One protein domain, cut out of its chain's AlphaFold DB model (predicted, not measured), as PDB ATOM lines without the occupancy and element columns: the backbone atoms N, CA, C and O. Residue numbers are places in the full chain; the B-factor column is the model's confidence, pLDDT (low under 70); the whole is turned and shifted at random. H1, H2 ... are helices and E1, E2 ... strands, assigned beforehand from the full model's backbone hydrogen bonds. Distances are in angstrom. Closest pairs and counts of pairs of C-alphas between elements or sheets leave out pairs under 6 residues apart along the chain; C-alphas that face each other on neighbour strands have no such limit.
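What this domain is: This is residues 2 to 81 of the 678 residues of an uncharacterized protein of Pseudomonas asiatica (UniProt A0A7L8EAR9). One long straight helix, H2, sticks out as an arm from a small body made of the helix H1, the little hairpin E1 and E2 beside H1's last residues, and a loop of residues 2 to 16 at H1's beginning. H1 and H2 meet end to end at an open corner and run the same way, with the free residues 56 to 81 of H2 making much of the length. The printed part has 80 residues, with two named helices and two named strands in the order H1, E1, E2, H2; the sheet, in the order E1 - E2, is antiparallel, and the class is mostly helix. The whole is extended, with a radius of gyration of the C-alphas of 21.9 A and spans of 71 by 24 by 16 A.

Where its parts are: Begin at Arg 2 and pass along residues 2 to 16, which hold no named element. Find C-alpha 17 at (-10.359, 72.119, 186.094); from there H1, residues 17 to 32, runs 22.5 A to C-alpha 32. Next come strand E1, residues 37 to 39, and strand E2, residues 45 to 47. Find C-alpha 49 at (14.248, 72.082, 191.869), where H2, residues 49 to 81, begins; it runs 48.2 A to C-alpha 81 at (54.893, 91.695, 208.881).

How they stand to each other: Look first at H1 and H2, which touch only at their ends, with residues 30 to 32 of H1 and 49 to 50 of H2; their closest C-alphas, those of Val 31 and Phe 49, are 5.4 A apart. Their lines stand at a steep tilt of 37 degrees, only just steep, and they run the same way. E1 and E2 form a hairpin, antiparallel at 145 degrees, with N 38 and O 46 within hydrogen-bond range at 3.0 A and N 46 and O 38 at 2.9 A. The closest C-alphas of H1 and E1, those of Leu 30 and Tyr 38, are 6.4 A apart. The closest of H1 and E2, those of Leu 30 and Arg 47, are 7.0 A apart. In H1 and H2 every O i to N i+4 pair is within hydrogen-bond range.

The domain as a whole: The two C-alphas farthest apart, those of Pro 17 and Lys 81, are 71.8 A apart. Without residues 56 to 81, which stand free, the body spans 33 by 19 by 16 A. The printed part has no cut, and the links H1 to E1, E1 to E2 and E2 to H2 are tight. In the B-factor column the mean pLDDT of the printed part is 84.2; look at residues 78 to 81 for the values under 70.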
ATOM      1  N   ARG A   2      -1.532  76.581 179.001       74.81
ATOM      2  CA  ARG A   2      -2.441  76.232 177.896       74.81
ATOM      3  C   ARG A   2      -3.776  76.962 177.999       74.81
ATOM      4  O   ARG A   2      -4.309  77.343 176.962       74.81
ATOM      5  N   TYR A   3      -4.299  77.155 179.212       76.38
ATOM      6  CA  TYR A   3      -5.615  77.763 179.417       76.38
ATOM      7  C   TYR A   3      -5.537  79.186 179.969       76.38
ATOM      8  O   TYR A   3      -6.354  80.009 179.570       76.38
ATOM      9  N   ASN A   4      -4.549  79.493 180.823       75.50
ATOM     10  CA  ASN A   4      -4.242  80.847 181.309       75.50
ATOM     11  C   ASN A   4      -5.501  81.634 181.729       75.50
ATOM     12  O   ASN A   4      -5.774  82.725 181.230       75.50
ATOM     13  N   THR A   5      -6.306  81.036 182.608       76.44
ATOM     14  CA  THR A   5      -7.664  81.513 182.917       76.44
ATOM     15  C   THR A   5      -7.703  82.879 183.613       76.44
ATOM     16  O   THR A   5      -8.746  83.523 183.631       76.44
ATOM     17  N   GLY A   6      -6.592  83.307 184.226       78.75
ATOM     18  CA  GLY A   6      -6.524  84.524 185.038       78.75
ATOM     19  C   GLY A   6      -7.276  84.439 186.372       78.75
ATOM     20  O   GLY A   6      -7.389  85.445 187.068       78.75
ATOM     21  N   ASN A   7      -7.783  83.262 186.756       82.88
ATOM     22  CA  ASN A   7      -8.507  83.098 188.012       82.88
ATOM     23  C   ASN A   7      -7.596  83.390 189.221       82.88
ATOM     24  O   ASN A   7      -6.476  82.862 189.279       82.88
ATOM     25  N   PRO A   8      -8.065  84.148 190.230       81.81
ATOM     26  CA  PRO A   8      -7.279  84.434 191.426       81.81
ATOM     27  C   PRO A   8      -6.927  83.155 192.211       81.81
ATOM     28  O   PRO A   8      -7.535  82.093 192.048       81.81
ATOM     29  N   VAL A   9      -5.904  83.230 193.065       81.56
ATOM     30  CA  VAL A   9      -5.597  82.172 194.043       81.56
ATOM     31  C   VAL A   9      -6.427  82.459 195.294       81.56
ATOM     32  O   VAL A   9      -6.135  83.407 196.016       81.56
ATOM     33  N   GLY A  10      -7.499  81.691 195.508       79.56
ATOM     34  CA  GLY A  10      -8.308  81.770 196.725       79.56
ATOM     35  C   GLY A  10      -7.649  81.058 197.918       79.56
ATOM     36  O   GLY A  10      -6.605  80.426 197.740       79.56
ATOM     37  N   PRO A  11      -8.268  81.113 199.112       79.75
ATOM     38  CA  PRO A  11      -7.750  80.469 200.325       79.75
ATOM     39  C   PRO A  11      -7.458  78.968 200.156       79.75
ATOM     40  O   PRO A  11      -6.444  78.494 200.655       79.75
ATOM     41  N   ASP A  12      -8.286  78.264 199.374       81.00
ATOM     42  CA  ASP A  12      -8.163  76.823 199.092       81.00
ATOM     43  C   ASP A  12      -7.654  76.526 197.662       81.00
ATOM     44  O   ASP A  12      -7.809  75.424 197.135       81.00
ATOM     45  N   GLY A  13      -7.058  77.516 196.987       80.56
ATOM     46  CA  GLY A  13      -6.648  77.411 195.584       80.56
ATOM     47  C   GLY A  13      -7.783  77.691 194.589       80.56
ATOM     48  O   GLY A  13      -8.755  78.371 194.907       80.56
ATOM     49  N   SER A  14      -7.627  77.237 193.338       82.88
ATOM     50  CA  SER A  14      -8.676  77.330 192.308       82.88
ATOM     51  C   SER A  14      -9.264  75.950 192.042       82.88
ATOM     52  O   SER A  14      -8.527  75.014 191.735       82.88
ATOM     53  N   SER A  15     -10.590  75.838 192.116       82.88
ATOM     54  CA  SER A  15     -11.332  74.615 191.784       82.88
ATOM     55  C   SER A  15     -11.612  74.476 190.281       82.88
ATOM     56  O   SER A  15     -12.267  73.521 189.866       82.88
ATOM     57  N   SER A  16     -11.155  75.424 189.454       84.12
ATOM     58  CA  SER A  16     -11.312  75.340 188.002       84.12
ATOM     59  C   SER A  16     -10.488  74.170 187.449       84.12
ATOM     60  O   SER A  16      -9.269  74.135 187.653       84.12
ATOM     61  N   PRO A  17     -11.091  73.238 186.687       84.50
ATOM     62  CA  PRO A  17     -10.359  72.119 186.094       84.50
ATOM     63  C   PRO A  17      -9.259  72.581 185.123       84.50
ATOM     64  O   PRO A  17      -8.246  71.900 184.969       84.50
ATOM     65  N   PHE A  18      -9.410  73.763 184.515       86.06
ATOM     66  CA  PHE A  18      -8.390  74.363 183.653       86.06
ATOM     67  C   PHE A  18      -7.160  74.844 184.441       86.06
ATOM     68  O   PHE A  18      -6.033  74.665 183.981       86.06
ATOM     69  N   ASP A  19      -7.359  75.381 185.650       87.50
ATOM     70  CA  ASP A  19      -6.259  75.799 186.528       87.50
ATOM     71  C   ASP A  19      -5.536  74.609 187.146       87.50
ATOM     72  O   ASP A  19      -4.318  74.648 187.304       87.50
ATOM     73  N   LEU A  20      -6.272  73.541 187.470       84.94
ATOM     74  CA  LEU A  20      -5.683  72.284 187.924       84.94
ATOM     75  C   LEU A  20      -4.783  71.670 186.844       84.94
ATOM     76  O   LEU A  20      -3.681  71.227 187.157       84.94
ATOM     77  N   HIS A  21      -5.205  71.703 185.574       86.44
ATOM     78  CA  HIS A  21      -4.375  71.245 184.459       86.44
ATOM     79  C   HIS A  21      -3.110  72.100 184.287       86.44
ATOM     80  O   HIS A  21      -2.016  71.552 184.158       86.44
ATOM     81  N   ASP A  22      -3.234  73.433 184.270       87.38
ATOM     82  CA  ASP A  22      -2.064  74.313 184.148       87.38
ATOM     83  C   ASP A  22      -1.110  74.137 185.350       87.38
ATOM     84  O   ASP A  22       0.097  74.016 185.147       87.38
ATOM     85  N   ASN A  23      -1.629  74.008 186.578       88.00
ATOM     86  CA  ASN A  23      -0.829  73.708 187.772       88.00
ATOM     87  C   ASN A  23      -0.087  72.374 187.676       88.00
ATOM     88  O   ASN A  23       1.076  72.318 188.060       88.00
ATOM     89  N   ALA A  24      -0.726  71.311 187.180       86.19
ATOM     90  CA  ALA A  24      -0.087  70.002 187.046       86.19
ATOM     91  C   ALA A  24       1.094  70.045 186.061       86.19
ATOM     92  O   ALA A  24       2.169  69.537 186.369       86.19
ATOM     93  N   GLY A  25       0.926  70.715 184.915       86.50
ATOM     94  CA  GLY A  25       2.013  70.899 183.948       86.50
ATOM     95  C   GLY A  25       3.145  71.784 184.479       86.50
ATOM     96  O   GLY A  25       4.315  71.504 184.240       86.50
ATOM     97  N   ILE A  26       2.813  72.831 185.237       89.19
ATOM     98  CA  ILE A  26       3.810  73.687 185.893       89.19
ATOM     99  C   ILE A  26       4.550  72.924 186.995       89.19
ATOM    100  O   ILE A  26       5.756  73.089 187.125       89.19
ATOM    101  N   ALA A  27       3.862  72.094 187.781       89.19
ATOM    102  CA  ALA A  27       4.488  71.290 188.825       89.19
ATOM    103  C   ALA A  27       5.502  70.305 188.233       89.19
ATOM    104  O   ALA A  27       6.606  70.199 188.759       89.19
ATOM    105  N   ASP A  28       5.168  69.662 187.110       89.06
ATOM    106  CA  ASP A  28       6.126  68.835 186.373       89.06
ATOM    107  C   ASP A  28       7.332  69.674 185.928       89.06
ATOM    108  O   ASP A  28       8.458  69.355 186.284       89.06
ATOM    109  N   GLN A  29       7.118  70.838 185.304       90.56
ATOM    110  CA  GLN A  29       8.218  71.738 184.928       90.56
ATOM    111  C   GLN A  29       9.069  72.209 186.122       90.56
ATOM    112  O   GLN A  29      10.288  72.291 186.012       90.56
ATOM    113  N   LEU A  30       8.472  72.488 187.281       91.44
ATOM    114  CA  LEU A  30       9.210  72.890 188.482       91.44
ATOM    115  C   LEU A  30      10.043  71.745 189.072       91.44
ATOM    116  O   LEU A  30      11.072  72.020 189.686       91.44
ATOM    117  N   VAL A  31       9.623  70.489 188.910       90.06
ATOM    118  CA  VAL A  31      10.323  69.320 189.465       90.06
ATOM    119  C   VAL A  31      11.331  68.733 188.473       90.06
ATOM    120  O   VAL A  31      12.447  68.408 188.870       90.06
ATOM    121  N   THR A  32      10.958  68.603 187.200       87.56
ATOM    122  CA  THR A  32      11.722  67.885 186.165       87.56
ATOM    123  C   THR A  32      12.316  68.800 185.092       87.56
ATOM    124  O   THR A  32      13.153  68.363 184.302       87.56
ATOM    125  N   GLY A  33      11.922  70.075 185.058       86.19
ATOM    126  CA  GLY A  33      12.400  71.037 184.074       86.19
ATOM    127  C   GLY A  33      13.847  71.489 184.293       86.19
ATOM    128  O   GLY A  33      14.360  71.546 185.412       86.19
ATOM    129  N   THR A  34      14.514  71.844 183.197       89.38
ATOM    130  CA  THR A  34      15.929  72.241 183.162       89.38
ATOM    131  C   THR A  34      16.174  73.721 183.452       89.38
ATOM    132  O   THR A  34      17.289  74.094 183.815       89.38
ATOM    133  N   GLU A  35      15.169  74.582 183.308       91.00
ATOM    134  CA  GLU A  35      15.320  76.017 183.555       91.00
ATOM    135  C   GLU A  35      15.373  76.317 185.054       91.00
ATOM    136  O   GLU A  35      14.804  75.588 185.868       91.00
ATOM    137  N   ARG A  36      16.031  77.418 185.443       90.75
ATOM    138  CA  ARG A  36      16.133  77.814 186.864       90.75
ATOM    139  C   ARG A  36      14.786  78.184 187.480       90.75
ATOM    140  O   ARG A  36      14.599  78.066 188.689       90.75
ATOM    141  N   GLN A  37      13.865  78.674 186.664       93.00
ATOM    142  CA  GLN A  37      12.560  79.125 187.112       93.00
ATOM    143  C   GLN A  37      11.522  78.930 186.017       93.00
ATOM    144  O   GLN A  37      11.816  79.101 184.835       93.00
ATOM    145  N   TYR A  38      10.298  78.635 186.438       89.56
ATOM    146  CA  TYR A  38       9.139  78.540 185.563       89.56
ATOM    147  C   TYR A  38       8.017  79.433 186.100       89.56
ATOM    148  O   TYR A  38       7.867  79.561 187.318       89.56
ATOM    149  N   PRO A  39       7.232  80.084 185.225       88.25
ATOM    150  CA  PRO A  39       6.082  80.863 185.659       88.25
ATOM    151  C   PRO A  39       5.018  79.942 186.258       88.25
ATOM    152  O   PRO A  39       4.665  78.913 185.682       88.25
ATOM    153  N   ASN A  40       4.470  80.340 187.401       86.56
ATOM    154  CA  ASN A  40       3.300  79.703 187.980       86.56
ATOM    155  C   ASN A  40       2.037  80.009 187.159       86.56
ATOM    156  O   ASN A  40       2.075  80.755 186.178       86.56
ATOM    157  N   ARG A  41       0.887  79.468 187.582       85.94
ATOM    158  CA  ARG A  41      -0.355  79.587 186.805       85.94
ATOM    159  C   ARG A  41      -0.903  81.016 186.666       85.94
ATOM    160  O   ARG A  41      -1.851  81.227 185.923       85.94
ATOM    161  N   ILE A  42      -0.349  81.980 187.404       84.88
ATOM    162  CA  ILE A  42      -0.679  83.412 187.308       84.88
ATOM    163  C   ILE A  42       0.472  84.232 186.698       84.88
ATOM    164  O   ILE A  42       0.437  85.458 186.718       84.88
ATOM    165  N   GLY A  43       1.496  83.570 186.146       83.56
ATOM    166  CA  GLY A  43       2.605  84.197 185.426       83.56
ATOM    167  C   GLY A  43       3.803  84.618 186.282       83.56
ATOM    168  O   GLY A  43       4.746  85.193 185.744       83.56
ATOM    169  N   VAL A  44       3.814  84.330 187.588       86.25
ATOM    170  CA  VAL A  44       4.926  84.698 188.483       86.25
ATOM    171  C   VAL A  44       6.011  83.618 188.436       86.25
ATOM    172  O   VAL A  44       5.697  82.459 188.713       86.25
ATOM    173  N   PRO A  45       7.273  83.947 188.113       89.94
ATOM    174  CA  PRO A  45       8.359  82.971 188.093       89.94
ATOM    175  C   PRO A  45       8.636  82.414 189.495       89.94
ATOM    176  O   PRO A  45       8.833  83.165 190.448       89.94
ATOM    177  N   ILE A  46       8.666  81.085 189.611       88.94
ATOM    178  CA  ILE A  46       9.045  80.348 190.821       88.94
ATOM    179  C   ILE A  46      10.262  79.483 190.492       88.94
ATOM    180  O   ILE A  46      10.360  78.933 189.393       88.94
ATOM    181  N   ARG A  47      11.194  79.364 191.443       91.94
ATOM    182  CA  ARG A  47      12.383  78.516 191.296       91.94
ATOM    183  C   ARG A  47      11.989  77.049 191.131       91.94
ATOM    184  O   ARG A  47      11.182  76.534 191.905       91.94
ATOM    185  N   SER A  48      12.584  76.389 190.145       92.69
ATOM    186  CA  SER A  48      12.501  74.935 189.993       92.69
ATOM    187  C   SER A  48      13.435  74.235 190.987       92.69
ATOM    188  O   SER A  48      14.326  74.862 191.567       92.69
ATOM    189  N   PHE A  49      13.281  72.920 191.153       89.62
ATOM    190  CA  PHE A  49      14.248  72.082 191.869       89.62
ATOM    191  C   PHE A  49      15.649  72.203 191.267       89.62
ATOM    192  O   PHE A  49      16.621  72.356 192.004       89.62
ATOM    193  N   ASN A  50      15.760  72.221 189.934       89.19
ATOM    194  CA  ASN A  50      17.046  72.418 189.269       89.19
ATOM    195  C   ASN A  50      17.643  73.804 189.567       89.19
ATOM    196  O   ASN A  50      18.837  73.924 189.818       89.19
ATOM    197  N   GLY A  51      16.818  74.857 189.589       91.56
ATOM    198  CA  GLY A  51      17.250  76.199 189.980       91.56
ATOM    199  C   GLY A  51      17.760  76.257 191.417       91.56
ATOM    200  O   GLY A  51      18.828  76.808 191.658       91.56
ATOM    201  N   MET A  52      17.043  75.632 192.354       91.12
ATOM    202  CA  MET A  52      17.460  75.564 193.759       91.12
ATOM    203  C   MET A  52      18.769  74.789 193.951       91.12
ATOM    204  O   MET A  52      19.625  75.248 194.703       91.12
ATOM    205  N   ASN A  53      18.959  73.668 193.249       89.44
ATOM    206  CA  ASN A  53      20.209  72.905 193.311       89.44
ATOM    207  C   ASN A  53      21.389  73.706 192.750       89.44
ATOM    208  O   ASN A  53      22.433  73.775 193.386       89.44
ATOM    209  N   ARG A  54      21.211  74.387 191.611       88.62
ATOM    210  CA  ARG A  54      22.273  75.221 191.024       88.62
ATOM    211  C   ARG A  54      22.643  76.401 191.914       88.62
ATOM    212  O   ARG A  54      23.824  76.677 192.076       88.62
ATOM    213  N   ASP A  55      21.659  77.069 192.513       89.19
ATOM    214  CA  ASP A  55      21.916  78.149 193.470       89.19
ATOM    215  C   ASP A  55      22.654  77.621 194.718       89.19
ATOM    216  O   ASP A  55      23.533  78.294 195.258       89.19
ATOM    217  N   PHE A  56      22.321  76.407 195.180       89.88
ATOM    218  CA  PHE A  56      23.030  75.760 196.282       89.88
ATOM    219  C   PHE A  56      24.484  75.458 195.910       89.88
ATOM    220  O   PHE A  56      25.376  75.855 196.659       89.88
ATOM    221  N   ASP A  57      24.725  74.839 194.754       89.19
ATOM    222  CA  ASP A  57      26.067  74.512 194.261       89.19
ATOM    223  C   ASP A  57      26.918  75.777 194.066       89.19
ATOM    224  O   ASP A  57      28.061  75.831 194.518       89.19
ATOM    225  N   GLU A  58      26.343  76.835 193.490       90.50
ATOM    226  CA  GLU A  58      26.994  78.144 193.347       90.50
ATOM    227  C   GLU A  58      27.339  78.754 194.709       90.50
ATOM    228  O   GLU A  58      28.429  79.297 194.889       90.50
ATOM    229  N   SER A  59      26.458  78.614 195.705       88.19
ATOM    230  CA  SER A  59      26.743  79.086 197.062       88.19
ATOM    231  C   SER A  59      27.850  78.286 197.756       88.19
ATOM    232  O   SER A  59      28.564  78.845 198.586       88.19
ATOM    233  N   GLN A  60      27.981  76.986 197.462       91.06
ATOM    234  CA  GLN A  60      29.069  76.163 197.996       91.06
ATOM    235  C   GLN A  60      30.396  76.536 197.341       91.06
ATOM    236  O   GLN A  60      31.374  76.739 198.052       91.06
ATOM    237  N   ALA A  61      30.410  76.702 196.015       88.06
ATOM    238  CA  ALA A  61      31.594  77.144 195.284       88.06
ATOM    239  C   ALA A  61      32.087  78.514 195.778       88.06
ATOM    240  O   ALA A  61      33.265  78.670 196.073       88.06
ATOM    241  N   ALA A  62      31.176  79.471 195.979       88.19
ATOM    242  CA  ALA A  62      31.528  80.784 196.516       88.19
ATOM    243  C   ALA A  62      32.142  80.710 197.929       88.19
ATOM    244  O   ALA A  62      33.100  81.424 198.216       88.19
ATOM    245  N   ARG A  63      31.631  79.832 198.806       88.62
ATOM    246  CA  ARG A  63      32.205  79.625 200.149       88.62
ATOM    247  C   ARG A  63      33.609  79.020 200.103       88.62
ATOM    248  O   ARG A  63      34.444  79.392 200.923       88.62
ATOM    249  N   GLU A  64      33.856  78.096 199.178       87.56
ATOM    250  CA  GLU A  64      35.180  77.493 198.981       87.56
ATOM    251  C   GLU A  64      36.191  78.544 198.492       87.56
ATOM    252  O   GLU A  64      37.281  78.670 199.054       87.56
ATOM    253  N   ASP A  65      35.793  79.372 197.522       83.88
ATOM    254  CA  ASP A  65      36.623  80.464 197.005       83.88
ATOM    255  C   ASP A  65      36.935  81.510 198.090       83.88
ATOM    256  O   ASP A  65      38.084  81.932 198.235       83.88
ATOM    257  N   GLU A  66      35.940  81.902 198.896       87.38
ATOM    258  CA  GLU A  66      36.125  82.820 200.031       87.38
ATOM    259  C   GLU A  66      37.090  82.254 201.083       87.38
ATOM    260  O   GLU A  66      37.924  82.986 201.625       87.38
ATOM    261  N   PHE A  67      37.012  80.951 201.375       85.38
ATOM    262  CA  PHE A  67      37.918  80.304 202.323       85.38
ATOM    263  C   PHE A  67      39.360  80.303 201.807       85.38
ATOM    264  O   PHE A  67      40.277  80.648 202.563       85.38
ATOM    265  N   SER A  68      39.551  79.977 200.524       79.25
ATOM    266  CA  SER A  68      40.866  80.007 199.880       79.25
ATOM    267  C   SER A  68      41.456  81.420 199.877       79.25
ATOM    268  O   SER A  68      42.594  81.608 200.305       79.25
ATOM    269  N   GLN A  69      40.671  82.436 199.497       80.88
ATOM    270  CA  GLN A  69      41.119  83.834 199.519       80.88
ATOM    271  C   GLN A  69      41.498  84.297 200.927       80.88
ATOM    272  O   GLN A  69      42.551  84.901 201.120       80.88
ATOM    273  N   ALA A  70      40.695  83.965 201.942       77.00
ATOM    274  CA  ALA A  70      41.008  84.329 203.320       77.00
ATOM    275  C   ALA A  70      42.306  83.667 203.824       77.00
ATOM    276  O   ALA A  70      42.962  84.195 204.728       77.00
ATOM    277  N   GLN A  71      42.666  82.497 203.293       80.50
ATOM    278  CA  GLN A  71      43.925  81.830 203.609       80.50
ATOM    279  C   GLN A  71      45.115  82.527 202.939       80.50
ATOM    280  O   GLN A  71      46.080  82.848 203.638       80.50
ATOM    281  N   ASP A  72      44.991  82.875 201.659       75.12
ATOM    282  CA  ASP A  72      46.003  83.638 200.919       75.12
ATOM    283  C   ASP A  72      46.245  85.028 201.537       75.12
ATOM    284  O   ASP A  72      47.385  85.478 201.671       75.12
ATOM    285  N   GLU A  73      45.187  85.704 201.993       78.81
ATOM    286  CA  GLU A  73      45.282  87.008 202.656       78.81
ATOM    287  C   GLU A  73      46.023  86.942 203.999       78.81
ATOM    288  O   GLU A  73      46.817  87.835 204.311       78.81
ATOM    289  N   ARG A  74      45.802  85.892 204.804       76.62
ATOM    290  CA  ARG A  74      46.538  85.699 206.068       76.62
ATOM    291  C   ARG A  74      48.024  85.469 205.813       76.62
ATOM    292  O   ARG A  74      48.852  86.055 206.515       76.62
ATOM    293  N   ASP A  75      48.354  84.674 204.798       71.56
ATOM    294  CA  ASP A  75      49.737  84.416 204.404       71.56
ATOM    295  C   ASP A  75      50.412  85.696 203.889       71.56
ATOM    296  O   ASP A  75      51.517  86.033 204.324       71.56
ATOM    297  N   ALA A  76      49.720  86.487 203.063       72.44
ATOM    298  CA  ALA A  76      50.211  87.778 202.584       72.44
ATOM    299  C   ALA A  76      50.443  88.786 203.728       72.44
ATOM    300  O   ALA A  76      51.494  89.432 203.791       72.44
ATOM    301  N   GLN A  77      49.510  88.893 204.681       72.56
ATOM    302  CA  GLN A  77      49.668  89.753 205.861       72.56
ATOM    303  C   GLN A  77      50.855  89.327 206.736       72.56
ATOM    304  O   GLN A  77      51.531  90.173 207.330       72.56
ATOM    305  N   TYR A  78      51.133  88.026 206.825       66.62
ATOM    306  CA  TYR A  78      52.269  87.507 207.580       66.62
ATOM    307  C   TYR A  78      53.610  87.827 206.896       66.62
ATOM    308  O   TYR A  78      54.536  88.305 207.556       66.62
ATOM    309  N   GLN A  79      53.691  87.687 205.567       64.69
ATOM    310  CA  GLN A  79      54.855  88.114 204.771       64.69
ATOM    311  C   GLN A  79      55.136  89.617 204.908       64.69
ATOM    312  O   GLN A  79      56.284  90.049 205.066       64.69
ATOM    313  N   GLN A  80      54.078  90.429 204.913       68.06
ATOM    314  CA  GLN A  80      54.192  91.875 205.081       68.06
ATOM    315  C   GLN A  80      54.734  92.250 206.471       68.06
ATOM    316  O   GLN A  80      55.555  93.160 206.588       68.06
ATOM    317  N   LYS A  81      54.345  91.517 207.525       62.84
ATOM    318  CA  LYS A  81      54.893  91.695 208.881       62.84
ATOM    319  C   LYS A  81      56.371  91.307 208.978       62.84
ATOM    320  O   LYS A  81      57.124  92.031 209.623       62.84
TER     321      LYS A  81